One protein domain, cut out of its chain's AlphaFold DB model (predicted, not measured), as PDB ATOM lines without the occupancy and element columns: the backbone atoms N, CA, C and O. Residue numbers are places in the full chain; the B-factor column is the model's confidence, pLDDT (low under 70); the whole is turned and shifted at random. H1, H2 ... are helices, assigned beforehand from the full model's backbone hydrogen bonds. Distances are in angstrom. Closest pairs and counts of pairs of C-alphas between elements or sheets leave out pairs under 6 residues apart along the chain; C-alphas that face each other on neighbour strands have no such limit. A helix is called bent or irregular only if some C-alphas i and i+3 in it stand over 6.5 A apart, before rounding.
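This is residues 185 to 302 of the 302 residues of an uncharacterized protein of Pseudomonas fluorescens (UniProt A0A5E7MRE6). The first arm of a bent helix, H3a, forms the core, and H1, H2 and H4 pack on it from different sides, crossing it steeply. The second arm, H3b, turns off at one side, and residues 219 to 225, of which 221 to 225 belong to H2, stick out. The printed part has 118 residues with four named helices, H1 to H4 in chain order, and no named strand: all helix. It is compact, with a radius of gyration of the C-alphas of 14.1 A and spans of 37 by 29 by 28 A.

H1, residues 186 to 204, is irregular, with C-alphas 190 and 193 7.6 A apart. H3, residues 252 to 277, was assigned as one helix by its hydrogen bonds but is bent, with C-alphas 263 and 266 9.2 A apart; its arms are H3a, residues 252 to 263, and H3b, residues 266 to 277. H1 touches H3a at a steep tilt of 57 degrees, the closest C-alphas being those of Asp 194 and Arg 252, 6.1 A. H2, residues 221 to 240, touches H3a at a steep tilt of 57 degrees, closest at the C-alphas of Arg 235 and Leu 258, 7.0 A. H4, residues 285 to 294, touches H3a, closest at the C-alphas of Ser 260 and Leu 290, 6.3 A. H1 and H2 are apart. Every O i to N i+4 pair is within hydrogen-bond range in H2, H3a, H3b and H4; in H1, 11 of 15 are.

H1 is 28.0 A long from C-alpha 186 at (-31.378, 32.058, -31.070), and H2 28.5 A. H3a measures 16.1 A, H3b 16.2 A and H4 14.1 A, ending at C-alpha 294 at (-19.597, 46.380, -46.614).

The C-alphas farthest apart, of Asp 220 and Val 302, are 39.0 A apart. The printed part has no cut; the links H1 to H2 and H2 to H3 are long. Low-confidence residues, with pLDDT under 70, include 206 to 222 and 275 to 281.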
ATOM      1  N   SER A 185     -30.519  31.309 -35.809       70.81
ATOM      2  CA  SER A 185     -30.330  30.654 -34.518       70.81
ATOM      3  C   SER A 185     -30.630  31.648 -33.390       70.81
ATOM      4  O   SER A 185     -30.282  32.822 -33.525       70.81
ATOM      5  N   PRO A 186     -31.181  31.204 -32.245       65.44
ATOM      6  CA  PRO A 186     -31.378  32.058 -31.070       65.44
ATOM      7  C   PRO A 186     -30.105  32.791 -30.611       65.44
ATOM      8  O   PRO A 186     -30.179  33.901 -30.088       65.44
ATOM      9  N   THR A 187     -28.922  32.216 -30.861       70.25
ATOM     10  CA  THR A 187     -27.624  32.833 -30.534       70.25
ATOM     11  C   THR A 187     -27.311  34.092 -31.349       70.25
ATOM     12  O   THR A 187     -26.427  34.855 -30.968       70.25
ATOM     13  N   TYR A 188     -28.038  34.359 -32.440       72.38
ATOM     14  CA  TYR A 188     -27.861  35.570 -33.249       72.38
ATOM     15  C   TYR A 188     -28.355  36.833 -32.544       72.38
ATOM     16  O   TYR A 188     -27.935  37.919 -32.938       72.38
ATOM     17  N   ARG A 189     -29.155  36.707 -31.470       73.75
ATOM     18  CA  ARG A 189     -29.608  37.839 -30.638       73.75
ATOM     19  C   ARG A 189     -28.448  38.736 -30.204       73.75
ATOM     20  O   ARG A 189     -28.571  39.956 -30.249       73.75
ATOM     21  N   TYR A 190     -27.302  38.149 -29.856       74.88
ATOM     22  CA  TYR A 190     -26.116  38.896 -29.420       74.88
ATOM     23  C   TYR A 190     -25.466  39.724 -30.534       74.88
ATOM     24  O   TYR A 190     -24.718  40.656 -30.255       74.88
ATOM     25  N   CYS A 191     -25.755  39.410 -31.796       78.56
ATOM     26  CA  CYS A 191     -25.168  40.068 -32.955       78.56
ATOM     27  C   CYS A 191     -26.173  40.941 -33.718       78.56
ATOM     28  O   CYS A 191     -25.847  41.449 -34.789       78.56
ATOM     29  N   PHE A 192     -27.381  41.146 -33.183       82.81
ATOM     30  CA  PHE A 192     -28.379  42.056 -33.753       82.81
ATOM     31  C   PHE A 192     -27.830  43.475 -33.985       82.81
ATOM     32  O   PHE A 192     -28.029  43.997 -35.087       82.81
ATOM     33  N   PRO A 193     -27.062  44.084 -33.052       84.00
ATOM     34  CA  PRO A 193     -26.457  45.393 -33.296       84.00
ATOM     35  C   PRO A 193     -25.476  45.387 -34.475       84.00
ATOM     36  O   PRO A 193     -25.482  46.310 -35.290       84.00
ATOM     37  N   ASP A 194     -24.662  44.335 -34.599       83.44
ATOM     38  CA  ASP A 194     -23.700  44.180 -35.694       83.44
ATOM     39  C   ASP A 194     -24.398  43.966 -37.039       83.44
ATOM     40  O   ASP A 194     -24.057  44.626 -38.021       83.44
ATOM     41  N   LEU A 195     -25.395  43.076 -37.087       82.62
ATOM     42  CA  LEU A 195     -26.200  42.820 -38.279       82.62
ATOM     43  C   LEU A 195     -26.881  44.107 -38.749       82.62
ATOM     44  O   LEU A 195     -26.813  44.460 -39.926       82.62
ATOM     45  N   TRP A 196     -27.485  44.847 -37.822       84.19
ATOM     46  CA  TRP A 196     -28.135  46.107 -38.144       84.19
ATOM     47  C   TRP A 196     -27.151  47.170 -38.637       84.19
ATOM     48  O   TRP A 196     -27.428  47.868 -39.615       84.19
ATOM     49  N   ALA A 197     -25.967  47.260 -38.024       84.00
ATOM     50  CA  ALA A 197     -24.912  48.165 -38.468       84.00
ATOM     51  C   ALA A 197     -24.402  47.832 -39.882       84.00
ATOM     52  O   ALA A 197     -24.103  48.748 -40.649       84.00
ATOM     53  N   LEU A 198     -24.314  46.547 -40.247       81.25
ATOM     54  CA  LEU A 198     -23.930  46.115 -41.597       81.25
ATOM     55  C   LEU A 198     -24.978  46.519 -42.643       81.25
ATOM     56  O   LEU A 198     -24.620  47.059 -43.691       81.25
ATOM     57  N   ILE A 199     -26.266  46.315 -42.346       79.44
ATOM     58  CA  ILE A 199     -27.367  46.727 -43.229       79.44
ATOM     59  C   ILE A 199     -27.371  48.249 -43.403       79.44
ATOM     60  O   ILE A 199     -27.500  48.742 -44.522       79.44
ATOM     61  N   ASP A 200     -27.184  49.004 -42.320       77.81
ATOM     62  CA  ASP A 200     -27.130  50.465 -42.368       77.81
ATOM     63  C   ASP A 200     -25.972  50.980 -43.233       77.81
ATOM     64  O   ASP A 200     -26.184  51.833 -44.095       77.81
ATOM     65  N   ARG A 201     -24.764  50.426 -43.076       78.44
ATOM     66  CA  ARG A 201     -23.615  50.799 -43.921       78.44
ATOM     67  C   ARG A 201     -23.873  50.517 -45.392       78.44
ATOM     68  O   ARG A 201     -23.619  51.376 -46.233       78.44
ATOM     69  N   TRP A 202     -24.441  49.355 -45.701       78.31
ATOM     70  CA  TRP A 202     -24.824  49.010 -47.066       78.31
ATOM     71  C   TRP A 202     -25.859  49.989 -47.648       78.31
ATOM     72  O   TRP A 202     -25.716  50.458 -48.778       78.31
ATOM     73  N   LEU A 203     -26.880  50.349 -46.862       75.44
ATOM     74  CA  LEU A 203     -27.899  51.326 -47.253       75.44
ATOM     75  C   LEU A 203     -27.307  52.727 -47.481       75.44
ATOM     76  O   LEU A 203     -27.743  53.428 -48.399       75.44
ATOM     77  N   GLN A 204     -26.329  53.142 -46.669       72.06
ATOM     78  CA  GLN A 204     -25.605  54.410 -46.828       72.06
ATOM     79  C   GLN A 204     -24.729  54.415 -48.083       72.06
ATOM     80  O   GLN A 204     -24.702  55.414 -48.803       72.06
ATOM     81  N   ALA A 205     -24.120  53.277 -48.416       70.75
ATOM     82  CA  ALA A 205     -23.384  53.054 -49.659       70.75
ATOM     83  C   ALA A 205     -24.292  52.926 -50.907       70.75
ATOM     84  O   ALA A 205     -23.845  52.475 -51.956       70.75
ATOM     85  N   ARG A 206     -25.571  53.335 -50.807       66.56
ATOM     86  CA  ARG A 206     -26.609  53.291 -51.858       66.56
ATOM     87  C   ARG A 206     -26.945  51.894 -52.389       66.56
ATOM     88  O   ARG A 206     -27.611  51.790 -53.415       66.56
ATOM     89  N   GLY A 207     -26.599  50.852 -51.639       63.16
ATOM     90  CA  GLY A 207     -26.685  49.474 -52.093       63.16
ATOM     91  C   GLY A 207     -25.584  49.205 -53.106       63.16
ATOM     92  O   GLY A 207     -25.655  49.679 -54.230       63.16
ATOM     93  N   LEU A 208     -24.540  48.504 -52.670       56.41
ATOM     94  CA  LEU A 208     -23.362  48.174 -53.474       56.41
ATOM     95  C   LEU A 208     -23.771  47.589 -54.844       56.41
ATOM     96  O   LEU A 208     -24.109  46.412 -54.936       56.41
ATOM     97  N   GLY A 209     -23.758  48.434 -55.884       51.56
ATOM     98  CA  GLY A 209     -24.117  48.106 -57.270       51.56
ATOM     99  C   GLY A 209     -25.571  48.416 -57.670       51.56
ATOM    100  O   GLY A 209     -26.516  48.194 -56.916       51.56
ATOM    101  N   ALA A 210     -25.756  48.900 -58.906       43.41
ATOM    102  CA  ALA A 210     -27.060  49.240 -59.494       43.41
ATOM    103  C   ALA A 210     -27.995  48.025 -59.712       43.41
ATOM    104  O   ALA A 210     -29.195  48.213 -59.900       43.41
ATOM    105  N   ASP A 211     -27.462  46.802 -59.618       50.03
ATOM    106  CA  ASP A 211     -28.136  45.558 -60.016       50.03
ATOM    107  C   ASP A 211     -28.676  44.721 -58.843       50.03
ATOM    108  O   ASP A 211     -29.127  43.588 -59.032       50.03
ATOM    109  N   ALA A 212     -28.663  45.257 -57.616       51.78
ATOM    110  CA  ALA A 212     -29.284  44.582 -56.482       51.78
ATOM    111  C   ALA A 212     -30.805  44.506 -56.702       51.78
ATOM    112  O   ALA A 212     -31.541  45.478 -56.503       51.78
ATOM    113  N   SER A 213     -31.273  43.337 -57.139       52.00
ATOM    114  CA  SER A 213     -32.692  43.082 -57.361       52.00
ATOM    115  C   SER A 213     -33.464  43.279 -56.051       52.00
ATOM    116  O   SER A 213     -33.035  42.764 -55.013       52.00
ATOM    117  N   PRO A 214     -34.598  44.005 -56.056       53.78
ATOM    118  CA  PRO A 214     -35.441  44.114 -54.877       53.78
ATOM    119  C   PRO A 214     -35.967  42.722 -54.527       53.78
ATOM    120  O   PRO A 214     -36.709  42.098 -55.287       53.78
ATOM    121  N   LEU A 215     -35.534  42.221 -53.381       55.47
ATOM    122  CA  LEU A 215     -35.924  40.916 -52.874       55.47
ATOM    123  C   LEU A 215     -37.355  40.976 -52.337       55.47
ATOM    124  O   LEU A 215     -37.786  41.975 -51.757       55.47
ATOM    125  N   LYS A 216     -38.115  39.909 -52.591       59.28
ATOM    126  CA  LYS A 216     -39.528  39.820 -52.223       59.28
ATOM    127  C   LYS A 216     -39.665  39.280 -50.803       59.28
ATOM    128  O   LYS A 216     -39.053  38.267 -50.463       59.28
ATOM    129  N   TRP A 217     -40.509  39.939 -50.012       63.75
ATOM    130  CA  TRP A 217     -40.969  39.423 -48.725       63.75
ATOM    131  C   TRP A 217     -41.607  38.032 -48.922       63.75
ATOM    132  O   TRP A 217     -42.343  37.854 -49.899       63.75
ATOM    133  N   PRO A 218     -41.339  37.043 -48.050       64.69
ATOM    134  CA  PRO A 218     -41.951  35.730 -48.153       64.69
ATOM    135  C   PRO A 218     -43.462  35.859 -48.010       64.69
ATOM    136  O   PRO A 218     -43.968  36.520 -47.106       64.69
ATOM    137  N   VAL A 219     -44.182  35.229 -48.933       65.12
ATOM    138  CA  VAL A 219     -45.644  35.329 -49.017       65.12
ATOM    139  C   VAL A 219     -46.351  34.683 -47.824       65.12
ATOM    140  O   VAL A 219     -47.460  35.084 -47.483       65.12
ATOM    141  N   ASP A 220     -45.690  33.730 -47.166       62.44
ATOM    142  CA  ASP A 220     -46.201  33.005 -46.010       62.44
ATOM    143  C   ASP A 220     -45.068  32.470 -45.107       62.44
ATOM    144  O   ASP A 220     -43.869  32.621 -45.379       62.44
ATOM    145  N   ALA A 221     -45.461  31.823 -44.007       64.06
ATOM    146  CA  ALA A 221     -44.541  31.211 -43.053       64.06
ATOM    147  C   ALA A 221     -43.713  30.059 -43.655       64.06
ATOM    148  O   ALA A 221     -42.596  29.808 -43.199       64.06
ATOM    149  N   GLY A 222     -44.232  29.351 -44.663       67.75
ATOM    150  CA  GLY A 222     -43.517  28.281 -45.361       67.75
ATOM    151  C   GLY A 222     -42.367  28.831 -46.202       67.75
ATOM    152  O   GLY A 222     -41.238  28.359 -46.086       67.75
ATOM    153  N   ALA A 223     -42.622  29.892 -46.966       72.00
ATOM    154  CA  ALA A 223     -41.621  30.616 -47.739       72.00
ATOM    155  C   ALA A 223     -40.540  31.230 -46.836       72.00
ATOM    156  O   ALA A 223     -39.355  31.160 -47.164       72.00
ATOM    157  N   PHE A 224     -40.920  31.765 -45.669       74.94
ATOM    158  CA  PHE A 224     -39.954  32.251 -44.680       74.94
ATOM    159  C   PHE A 224     -39.073  31.111 -44.141       74.94
ATOM    160  O   PHE A 224     -37.849  31.232 -44.138       74.94
ATOM    161  N   LYS A 225     -39.667  29.970 -43.754       73.19
ATOM    162  CA  LYS A 225     -38.920  28.778 -43.305       73.19
ATOM    163  C   LYS A 225     -37.976  28.246 -44.381       73.19
ATOM    164  O   LYS A 225     -36.855  27.857 -44.071       73.19
ATOM    165  N   TYR A 226     -38.408  28.244 -45.639       79.00
ATOM    166  CA  TYR A 226     -37.570  27.838 -46.761       79.00
ATOM    167  C   TYR A 226     -36.353  28.759 -46.917       79.00
ATOM    168  O   TYR A 226     -35.224  28.276 -46.989       79.00
ATOM    169  N   GLN A 227     -36.555  30.082 -46.884       76.31
ATOM    170  CA  GLN A 227     -35.450  31.048 -46.910       76.31
ATOM    171  C   GLN A 227     -34.495  30.846 -45.726       76.31
ATOM    172  O   GLN A 227     -33.281  30.789 -45.912       76.31
ATOM    173  N   GLN A 228     -35.028  30.668 -44.515       79.12
ATOM    174  CA  GLN A 228     -34.236  30.381 -43.317       79.12
ATOM    175  C   GLN A 228     -33.385  29.108 -43.484       79.12
ATOM    176  O   GLN A 228     -32.192  29.122 -43.177       79.12
ATOM    177  N   ALA A 229     -33.968  28.028 -44.014       80.88
ATOM    178  CA  ALA A 229     -33.272  26.768 -44.261       80.88
ATOM    179  C   ALA A 229     -32.146  26.918 -45.298       80.88
ATOM    180  O   ALA A 229     -31.046  26.407 -45.083       80.88
ATOM    181  N   LEU A 230     -32.374  27.675 -46.379       81.81
ATOM    182  CA  LEU A 230     -31.333  27.980 -47.367       81.81
ATOM    183  C   LEU A 230     -30.136  28.699 -46.737       81.81
ATOM    184  O   LEU A 230     -28.989  28.363 -47.020       81.81
ATOM    185  N   HIS A 231     -30.377  29.658 -45.844       78.94
ATOM    186  CA  HIS A 231     -29.294  30.357 -45.152       78.94
ATOM    187  C   HIS A 231     -28.559  29.480 -44.137       78.94
ATOM    188  O   HIS A 231     -27.344  29.618 -43.977       78.94
ATOM    189  N   GLN A 232     -29.261  28.570 -43.457       82.06
ATOM    190  CA  GLN A 232     -28.618  27.584 -42.587       82.06
ATOM    191  C   GLN A 232     -27.715  26.639 -43.390       82.06
ATOM    192  O   GLN A 232     -26.587  26.381 -42.967       82.06
ATOM    193  N   LEU A 233     -28.173  26.188 -44.561       83.38
ATOM    194  CA  LEU A 233     -27.374  25.380 -45.479       83.38
ATOM    195  C   LEU A 233     -26.147  26.155 -45.970       83.38
ATOM    196  O   LEU A 233     -25.026  25.679 -45.814       83.38
ATOM    197  N   ALA A 234     -26.338  27.387 -46.451       80.75
ATOM    198  CA  ALA A 234     -25.242  28.244 -46.895       80.75
ATOM    199  C   ALA A 234     -24.207  28.469 -45.783       80.75
ATOM    200  O   ALA A 234     -23.007  28.373 -46.022       80.75
ATOM    201  N   ARG A 235     -24.646  28.711 -44.539       81.75
ATOM    202  CA  ARG A 235     -23.737  28.827 -43.388       81.75
ATOM    203  C   ARG A 235     -22.922  27.555 -43.182       81.75
ATOM    204  O   ARG A 235     -21.722  27.656 -42.945       81.75
ATOM    205  N   LYS A 236     -23.565  26.387 -43.240       82.31
ATOM    206  CA  LYS A 236     -22.884  25.099 -43.089       82.31
ATOM    207  C   LYS A 236     -21.834  24.912 -44.181       82.31
ATOM    208  O   LYS A 236     -20.690  24.623 -43.868       82.31
ATOM    209  N   GLU A 237     -22.173  25.205 -45.431       81.69
ATOM    210  CA  GLU A 237     -21.210  25.133 -46.532       81.69
ATOM    211  C   GLU A 237     -20.017  26.079 -46.347       81.69
ATOM    212  O   GLU A 237     -18.888  25.719 -46.673       81.69
ATOM    213  N   LEU A 238     -20.235  27.290 -45.825       80.50
ATOM    214  CA  LEU A 238     -19.145  28.220 -45.518       80.50
ATOM    215  C   LEU A 238     -18.212  27.679 -44.418       80.50
ATOM    216  O   LEU A 238     -17.007  27.938 -44.464       80.50
ATOM    217  N   MET A 239     -18.756  26.938 -43.448       81.50
ATOM    218  CA  MET A 239     -17.986  26.269 -42.392       81.50
ATOM    219  C   MET A 239     -17.215  25.067 -42.932       81.50
ATOM    220  O   MET A 239     -16.006  25.000 -42.739       81.50
ATOM    221  N   ASP A 240     -17.871  24.191 -43.696       80.94
ATOM    222  CA  ASP A 240     -17.256  23.005 -44.311       80.94
ATOM    223  C   ASP A 240     -16.083  23.390 -45.241       80.94
ATOM    224  O   ASP A 240     -15.122  22.641 -45.419       80.94
ATOM    225  N   ARG A 241     -16.133  24.596 -45.824       75.19
ATOM    226  CA  ARG A 241     -15.064  25.174 -46.658       75.19
ATOM    227  C   ARG A 241     -13.938  25.842 -45.859       75.19
ATOM    228  O   ARG A 241     -12.957  26.278 -46.458       75.19
ATOM    229  N   GLY A 242     -14.075  25.965 -44.540       75.31
ATOM    230  CA  GLY A 242     -13.129  26.650 -43.659       75.31
ATOM    231  C   GLY A 242     -13.127  28.176 -43.795       75.31
ATOM    232  O   GLY A 242     -12.181  28.827 -43.360       75.31
ATOM    233  N   TRP A 243     -14.151  28.772 -44.421       78.19
ATOM    234  CA  TRP A 243     -14.246  30.233 -44.584       78.19
ATOM    235  C   TRP A 243     -14.867  30.911 -43.370       78.19
ATOM    236  O   TRP A 243     -14.579  32.077 -43.097       78.19
ATOM    237  N   LEU A 244     -15.704  30.175 -42.641       76.12
ATOM    238  CA  LEU A 244     -16.161  30.548 -41.315       76.12
ATOM    239  C   LEU A 244     -15.596  29.565 -40.291       76.12
ATOM    240  O   LEU A 244     -15.650  28.360 -40.523       76.12
ATOM    241  N   PRO A 245     -15.082  30.057 -39.152       68.69
ATOM    242  CA  PRO A 245     -14.650  29.177 -38.081       68.69
ATOM    243  C   PRO A 245     -15.847  28.395 -37.522       68.69
ATOM    244  O   PRO A 245     -16.954  28.934 -37.431       68.69
ATOM    245  N   GLU A 246     -15.616  27.145 -37.112       69.19
ATOM    246  CA  GLU A 246     -16.587  26.300 -36.404       69.19
ATOM    247  C   GLU A 246     -16.804  26.813 -34.972       69.19
ATOM    248  O   GLU A 246     -16.407  26.207 -33.981       69.19
ATOM    249  N   VAL A 247     -17.396  27.999 -34.848       65.81
ATOM    250  CA  VAL A 247     -17.709  28.609 -33.556       65.81
ATOM    251  C   VAL A 247     -19.183  28.390 -33.244       65.81
ATOM    252  O   VAL A 247     -20.059  28.544 -34.104       65.81
ATOM    253  N   VAL A 248     -19.461  28.077 -31.977       62.84
ATOM    254  CA  VAL A 248     -20.823  27.928 -31.439       62.84
ATOM    255  C   VAL A 248     -21.616  29.238 -31.567       62.84
ATOM    256  O   VAL A 248     -22.824  29.216 -31.809       62.84
ATOM    257  N   LEU A 249     -20.937  30.387 -31.460       68.38
ATOM    258  CA  LEU A 249     -21.548  31.709 -31.563       68.38
ATOM    259  C   LEU A 249     -21.325  32.337 -32.948       68.38
ATOM    260  O   LEU A 249     -20.224  32.261 -33.495       68.38
ATOM    261  N   PRO A 250     -22.354  32.978 -33.531       72.38
ATOM    262  CA  PRO A 250     -22.198  33.737 -34.762       72.38
ATOM    263  C   PRO A 250     -21.245  34.915 -34.557       72.38
ATOM    264  O   PRO A 250     -21.270  35.588 -33.533       72.38
ATOM    265  N   THR A 251     -20.402  35.173 -35.554       79.25
ATOM    266  CA  THR A 251     -19.500  36.328 -35.563       79.25
ATOM    267  C   THR A 251     -20.022  37.392 -36.521       79.25
ATOM    268  O   THR A 251     -20.740  37.098 -37.481       79.25
ATOM    269  N   ARG A 252     -19.593  38.641 -36.331       80.69
ATOM    270  CA  ARG A 252     -19.840  39.728 -37.292       80.69
ATOM    271  C   ARG A 252     -19.387  39.375 -38.716       80.69
ATOM    272  O   ARG A 252     -20.041  39.756 -39.679       80.69
ATOM    273  N   CYS A 253     -18.298  38.611 -38.851       81.00
ATOM    274  CA  CYS A 253     -17.816  38.120 -40.143       81.00
ATOM    275  C   CYS A 253     -18.799  37.121 -40.780       81.00
ATOM    276  O   CYS A 253     -19.130  37.259 -41.956       81.00
ATOM    277  N   ALA A 254     -19.347  36.188 -39.990       81.56
ATOM    278  CA  ALA A 254     -20.387  35.264 -40.445       81.56
ATOM    279  C   ALA A 254     -21.644  36.000 -40.926       81.56
ATOM    280  O   ALA A 254     -22.166  35.693 -41.998       81.56
ATOM    281  N   LEU A 255     -22.088  37.014 -40.178       82.88
ATOM    282  CA  LEU A 255     -23.213  37.859 -40.578       82.88
ATOM    283  C   LEU A 255     -22.946  38.591 -41.889       82.88
ATOM    284  O   LEU A 255     -23.793  38.580 -42.775       82.88
ATOM    285  N   ALA A 256     -21.770  39.198 -42.026       83.88
ATOM    286  CA  ALA A 256     -21.404  39.924 -43.231       83.88
ATOM    287  C   ALA A 256     -21.297  39.008 -44.458       83.88
ATOM    288  O   ALA A 256     -21.726  39.407 -45.539       83.88
ATOM    289  N   MET A 257     -20.787  37.780 -44.305       84.69
ATOM    290  CA  MET A 257     -20.781  36.782 -45.381       84.69
ATOM    291  C   MET A 257     -22.195  36.410 -45.805       84.69
ATOM    292  O   MET A 257     -22.520  36.524 -46.982       84.69
ATOM    293  N   LEU A 258     -23.045  36.004 -44.860       83.75
ATOM    294  CA  LEU A 258     -24.422  35.607 -45.158       83.75
ATOM    295  C   LEU A 258     -25.220  36.765 -45.769       83.75
ATOM    296  O   LEU A 258     -25.977  36.559 -46.714       83.75
ATOM    297  N   TRP A 259     -24.990  37.987 -45.288       82.31
ATOM    298  CA  TRP A 259     -25.548  39.200 -45.874       82.31
ATOM    299  C   TRP A 259     -25.043  39.440 -47.300       82.31
ATOM    300  O   TRP A 259     -25.839  39.705 -48.192       82.31
ATOM    301  N   SER A 260     -23.746  39.273 -47.560       81.25
ATOM    302  CA  SER A 260     -23.168  39.419 -48.906       81.25
ATOM    303  C   SER A 260     -23.702  38.378 -49.889       81.25
ATOM    304  O   SER A 260     -23.990  38.714 -51.033       81.25
ATOM    305  N   LEU A 261     -23.864  37.126 -49.445       79.19
ATOM    306  CA  LEU A 261     -24.496  36.062 -50.230       79.19
ATOM    307  C   LEU A 261     -25.924  36.435 -50.608       79.19
ATOM    308  O   LEU A 261     -26.333  36.279 -51.755       79.19
ATOM    309  N   HIS A 262     -26.655  36.982 -49.639       75.94
ATOM    310  CA  HIS A 262     -28.016  37.448 -49.842       75.94
ATOM    311  C   HIS A 262     -28.094  38.591 -50.860       75.94
ATOM    312  O   HIS A 262     -28.941  38.578 -51.750       75.94
ATOM    313  N   LEU A 263     -27.178  39.558 -50.767       72.62
ATOM    314  CA  LEU A 263     -27.097  40.705 -51.675       72.62
ATOM    315  C   LEU A 263     -26.660  40.329 -53.094       72.62
ATOM    316  O   LEU A 263     -27.168  40.895 -54.057       72.62
ATOM    317  N   GLY A 264     -25.720  39.391 -53.233       70.31
ATOM    318  CA  GLY A 264     -25.205  38.962 -54.533       70.31
ATOM    319  C   GLY A 264     -26.178  38.100 -55.340       70.31
ATOM    320  O   GLY A 264     -25.965  37.885 -56.537       70.31
ATOM    321  N   GLY A 265     -27.249  37.621 -54.701       70.56
ATOM    322  CA  GLY A 265     -28.341  36.910 -55.349       70.56
ATOM    323  C   GLY A 265     -27.901  35.647 -56.107       70.56
ATOM    324  O   GLY A 265     -26.816  35.107 -55.873       70.56
ATOM    325  N   PRO A 266     -28.724  35.168 -57.059       68.62
ATOM    326  CA  PRO A 266     -28.482  33.910 -57.767       68.62
ATOM    327  C   PRO A 266     -27.164  33.890 -58.546       68.62
ATOM    328  O   PRO A 266     -26.558  32.835 -58.700       68.62
ATOM    329  N   GLN A 267     -26.706  35.045 -59.036       70.12
ATOM    330  CA  GLN A 267     -25.467  35.145 -59.807       70.12
ATOM    331  C   GLN A 267     -24.236  34.882 -58.938       70.12
ATOM    332  O   GLN A 267     -23.356  34.120 -59.340       70.12
ATOM    333  N   LEU A 268     -24.178  35.468 -57.736       74.38
ATOM    334  CA  LEU A 268     -23.094  35.194 -56.796       74.38
ATOM    335  C   LEU A 268     -23.152  33.741 -56.312       74.38
ATOM    336  O   LEU A 268     -22.112  33.085 -56.259       74.38
ATOM    337  N   THR A 269     -24.351  33.208 -56.055       70.81
ATOM    338  CA  THR A 269     -24.556  31.790 -55.709       70.81
ATOM    339  C   THR A 269     -24.041  30.858 -56.808       70.81
ATOM    340  O   THR A 269     -23.245  29.967 -56.532       70.81
ATOM    341  N   GLN A 270     -24.363  31.119 -58.077       73.31
ATOM    342  CA  GLN A 270     -23.844  30.332 -59.204       73.31
ATOM    343  C   GLN A 270     -22.323  30.454 -59.361       73.31
ATOM    344  O   GLN A 270     -21.650  29.485 -59.712       73.31
ATOM    345  N   GLN A 271     -21.740  31.631 -59.110       72.19
ATOM    346  CA  GLN A 271     -20.281  31.788 -59.104       72.19
ATOM    347  C   GLN A 271     -19.628  30.976 -57.977       72.19
ATOM    348  O   GLN A 271     -18.569  30.382 -58.184       72.19
ATOM    349  N   LEU A 272     -20.270  30.909 -56.809       72.38
ATOM    350  CA  LEU A 272     -19.832  30.094 -55.675       72.38
ATOM    351  C   LEU A 272     -19.922  28.598 -55.971       72.38
ATOM    352  O   LEU A 272     -18.989  27.866 -55.639       72.38
ATOM    353  N   GLU A 273     -20.994  28.157 -56.624       71.00
ATOM    354  CA  GLU A 273     -21.180  26.777 -57.087       71.00
ATOM    355  C   GLU A 273     -20.139  26.393 -58.148       71.00
ATOM    356  O   GLU A 273     -19.512  25.340 -58.058       71.00
ATOM    357  N   ARG A 274     -19.855  27.273 -59.117       72.44
ATOM    358  CA  ARG A 274     -18.806  27.044 -60.133       72.44
ATOM    359  C   ARG A 274     -17.396  27.041 -59.543       72.44
ATOM    360  O   ARG A 274     -16.524  26.317 -60.016       72.44
ATOM    361  N   SER A 275     -17.144  27.869 -58.530       68.06
ATOM    362  CA  SER A 275     -15.883  27.832 -57.783       68.06
ATOM    363  C   SER A 275     -15.755  26.528 -56.991       68.06
ATOM    364  O   SER A 275     -14.659  25.977 -56.881       68.06
ATOM    365  N   HIS A 276     -16.876  26.024 -56.466       64.56
ATOM    366  CA  HIS A 276     -16.952  24.764 -55.734       64.56
ATOM    367  C   HIS A 276     -16.680  23.557 -56.637       64.56
ATOM    368  O   HIS A 276     -15.824  22.739 -56.311       64.56
ATOM    369  N   SER A 277     -17.301  23.497 -57.819       64.69
ATOM    370  CA  SER A 277     -17.104  22.398 -58.776       64.69
ATOM    371  C   SER A 277     -15.664  22.284 -59.294       64.69
ATOM    372  O   SER A 277     -15.285  21.258 -59.848       64.69
ATOM    373  N   ARG A 278     -14.847  23.331 -59.122       67.94
ATOM    374  CA  ARG A 278     -13.423  23.372 -59.494       67.94
ATOM    375  C   ARG A 278     -12.471  23.060 -58.330       67.94
ATOM    376  O   ARG A 278     -11.262  23.174 -58.502       67.94
ATOM    377  N   GLY A 279     -12.985  22.704 -57.150       62.81
ATOM    378  CA  GLY A 279     -12.173  22.353 -55.976       62.81
ATOM    379  C   GLY A 279     -11.500  23.543 -55.277       62.81
ATOM    380  O   GLY A 279     -10.555  23.359 -54.509       62.81
ATOM    381  N   GLY A 280     -11.954  24.775 -55.531       63.75
ATOM    382  CA  GLY A 280     -11.377  25.972 -54.922       63.75
ATOM    383  C   GLY A 280     -11.648  26.046 -53.416       63.75
ATOM    384  O   GLY A 280     -12.794  26.209 -53.004       63.75
ATOM    385  N   ARG A 281     -10.592  25.987 -52.593       66.31
ATOM    386  CA  ARG A 281     -10.673  26.167 -51.126       66.31
ATOM    387  C   ARG A 281     -10.633  27.627 -50.668       66.31
ATOM    388  O   ARG A 281     -10.865  27.895 -49.497       66.31
ATOM    389  N   ARG A 282     -10.342  28.573 -51.563       72.00
ATOM    390  CA  ARG A 282     -10.257  30.009 -51.243       72.00
ATOM    391  C   ARG A 282     -11.596  30.706 -51.440       72.00
ATOM    392  O   ARG A 282     -12.307  30.408 -52.399       72.00
ATOM    393  N   CYS A 283     -11.899  31.674 -50.579       74.56
ATOM    394  CA  CYS A 283     -13.100  32.495 -50.706       74.56
ATOM    395  C   CYS A 283     -13.068  33.302 -52.028       74.56
ATOM    396  O   CYS A 283     -12.073  33.998 -52.293       74.56
ATOM    397  N   PRO A 284     -14.117  33.234 -52.879       76.88
ATOM    398  CA  PRO A 284     -14.148  33.916 -54.165       76.88
ATOM    399  C   PRO A 284     -13.845  35.401 -54.040       76.88
ATOM    400  O   PRO A 284     -14.280  36.070 -53.101       76.88
ATOM    401  N   ALA A 285     -13.108  35.933 -55.015       78.62
ATOM    402  CA  ALA A 285     -12.741  37.344 -55.029       78.62
ATOM    403  C   ALA A 285     -13.978  38.254 -54.990       78.62
ATOM    404  O   ALA A 285     -13.973  39.227 -54.246       78.62
ATOM    405  N   SER A 286     -15.052  37.903 -55.704       77.56
ATOM    406  CA  SER A 286     -16.313  38.657 -55.708       77.56
ATOM    407  C   SER A 286     -16.938  38.772 -54.315       77.56
ATOM    408  O   SER A 286     -17.290  39.871 -53.894       77.56
ATOM    409  N   LEU A 287     -16.993  37.671 -53.558       79.56
ATOM    410  CA  LEU A 287     -17.487  37.681 -52.179       79.56
ATOM    411  C   LEU A 287     -16.564  38.490 -51.252       79.56
ATOM    412  O   LEU A 287     -17.045  39.285 -50.451       79.56
ATOM    413  N   ARG A 288     -15.239  38.357 -51.395       81.12
ATOM    414  CA  ARG A 288     -14.272  39.146 -50.609       81.12
ATOM    415  C   ARG A 288     -14.361  40.646 -50.891       81.12
ATOM    416  O   ARG A 288     -14.230  41.437 -49.960       81.12
ATOM    417  N   HIS A 289     -14.575  41.036 -52.147       79.88
ATOM    418  CA  HIS A 289     -14.781  42.433 -52.522       79.88
ATOM    419  C   HIS A 289     -16.061  42.982 -51.898       79.88
ATOM    420  O   HIS A 289     -15.981  43.965 -51.171       79.88
ATOM    421  N   LEU A 290     -17.192  42.279 -52.039       79.06
ATOM    422  CA  LEU A 290     -18.454  42.676 -51.403       79.06
ATOM    423  C   LEU A 290     -18.322  42.827 -49.884       79.06
ATOM    424  O   LEU A 290     -18.813  43.794 -49.309       79.06
ATOM    425  N   MET A 291     -17.617  41.910 -49.223       82.25
ATOM    426  CA  MET A 291     -17.380  42.007 -47.784       82.25
ATOM    427  C   MET A 291     -16.525  43.214 -47.392       82.25
ATOM    428  O   MET A 291     -16.835  43.872 -46.401       82.25
ATOM    429  N   ARG A 292     -15.469  43.523 -48.155       80.06
ATOM    430  CA  ARG A 292     -14.641  44.717 -47.919       80.06
ATOM    431  C   ARG A 292     -15.412  46.006 -48.164       80.06
ATOM    432  O   ARG A 292     -15.238  46.958 -47.411       80.06
ATOM    433  N   ASP A 293     -16.277  46.012 -49.169       78.56
ATOM    434  CA  ASP A 293     -17.131  47.150 -49.487       78.56
ATOM    435  C   ASP A 293     -18.200  47.378 -48.401       78.56
ATOM    436  O   ASP A 293     -18.562  48.517 -48.108       78.56
ATOM    437  N   LEU A 294     -18.681  46.306 -47.758       77.81
ATOM    438  CA  LEU A 294     -19.597  46.380 -46.614       77.81
ATOM    439  C   LEU A 294     -18.912  46.895 -45.340       77.81
ATOM    440  O   LEU A 294     -19.467  47.725 -44.613       77.81
ATOM    441  N   ASP A 295     -17.722  46.380 -45.031       77.94
ATOM    442  CA  ASP A 295     -16.903  46.852 -43.920       77.94
ATOM    443  C   ASP A 295     -15.418  46.525 -44.163       77.94
ATOM    444  O   ASP A 295     -15.021  45.361 -44.049       77.94
ATOM    445  N   PRO A 296     -14.566  47.540 -44.405       75.12
ATOM    446  CA  PRO A 296     -13.143  47.345 -44.696       75.12
ATOM    447  C   PRO A 296     -12.363  46.627 -43.588       75.12
ATOM    448  O   PRO A 296     -11.270  46.121 -43.830       75.12
ATOM    449  N   ARG A 297     -12.906  46.591 -42.363       77.38
ATOM    450  CA  ARG A 297     -12.296  45.925 -41.203       77.38
ATOM    451  C   ARG A 297     -12.535  44.415 -41.169       77.38
ATOM    452  O   ARG A 297     -11.955  43.737 -40.323       77.38
ATOM    453  N   LEU A 298     -13.398  43.878 -42.032       74.31
ATOM    454  CA  LEU A 298     -13.669  42.445 -42.081       74.31
ATOM    455  C   LEU A 298     -12.491  41.710 -42.720       74.31
ATOM    456  O   LEU A 298     -12.245  41.811 -43.922       74.31
ATOM    457  N   ASN A 299     -11.771  40.946 -41.902       63.72
ATOM    458  CA  ASN A 299     -10.680  40.102 -42.364       63.72
ATOM    459  C   ASN A 299     -11.247  38.737 -42.777       63.72
ATOM    460  O   ASN A 299     -11.727  37.975 -41.937       63.72
ATOM    461  N   VAL A 300     -11.233  38.450 -44.076       63.50
ATOM    462  CA  VAL A 300     -11.668  37.163 -44.634       63.50
ATOM    463  C   VAL A 300     -10.429  36.333 -44.932       63.50
ATOM    464  O   VAL A 300      -9.508  36.844 -45.573       63.50
ATOM    465  N   ALA A 301     -10.406  35.077 -44.481       58.34
ATOM    466  CA  ALA A 301      -9.313  34.154 -44.769       58.34
ATOM    467  C   ALA A 301      -9.066  34.061 -46.290       58.34
ATOM    468  O   ALA A 301     -10.012  33.971 -47.081       58.34
ATOM    469  N   VAL A 302      -7.791  34.160 -46.680       51.16
ATOM    470  CA  VAL A 302      -7.319  34.135 -48.076       51.16
ATOM    471  C   VAL A 302      -7.232  32.710 -48.593       51.16
ATOM    472  O   VAL A 302      -6.643  31.861 -47.895       51.16
TER     473      VAL A 302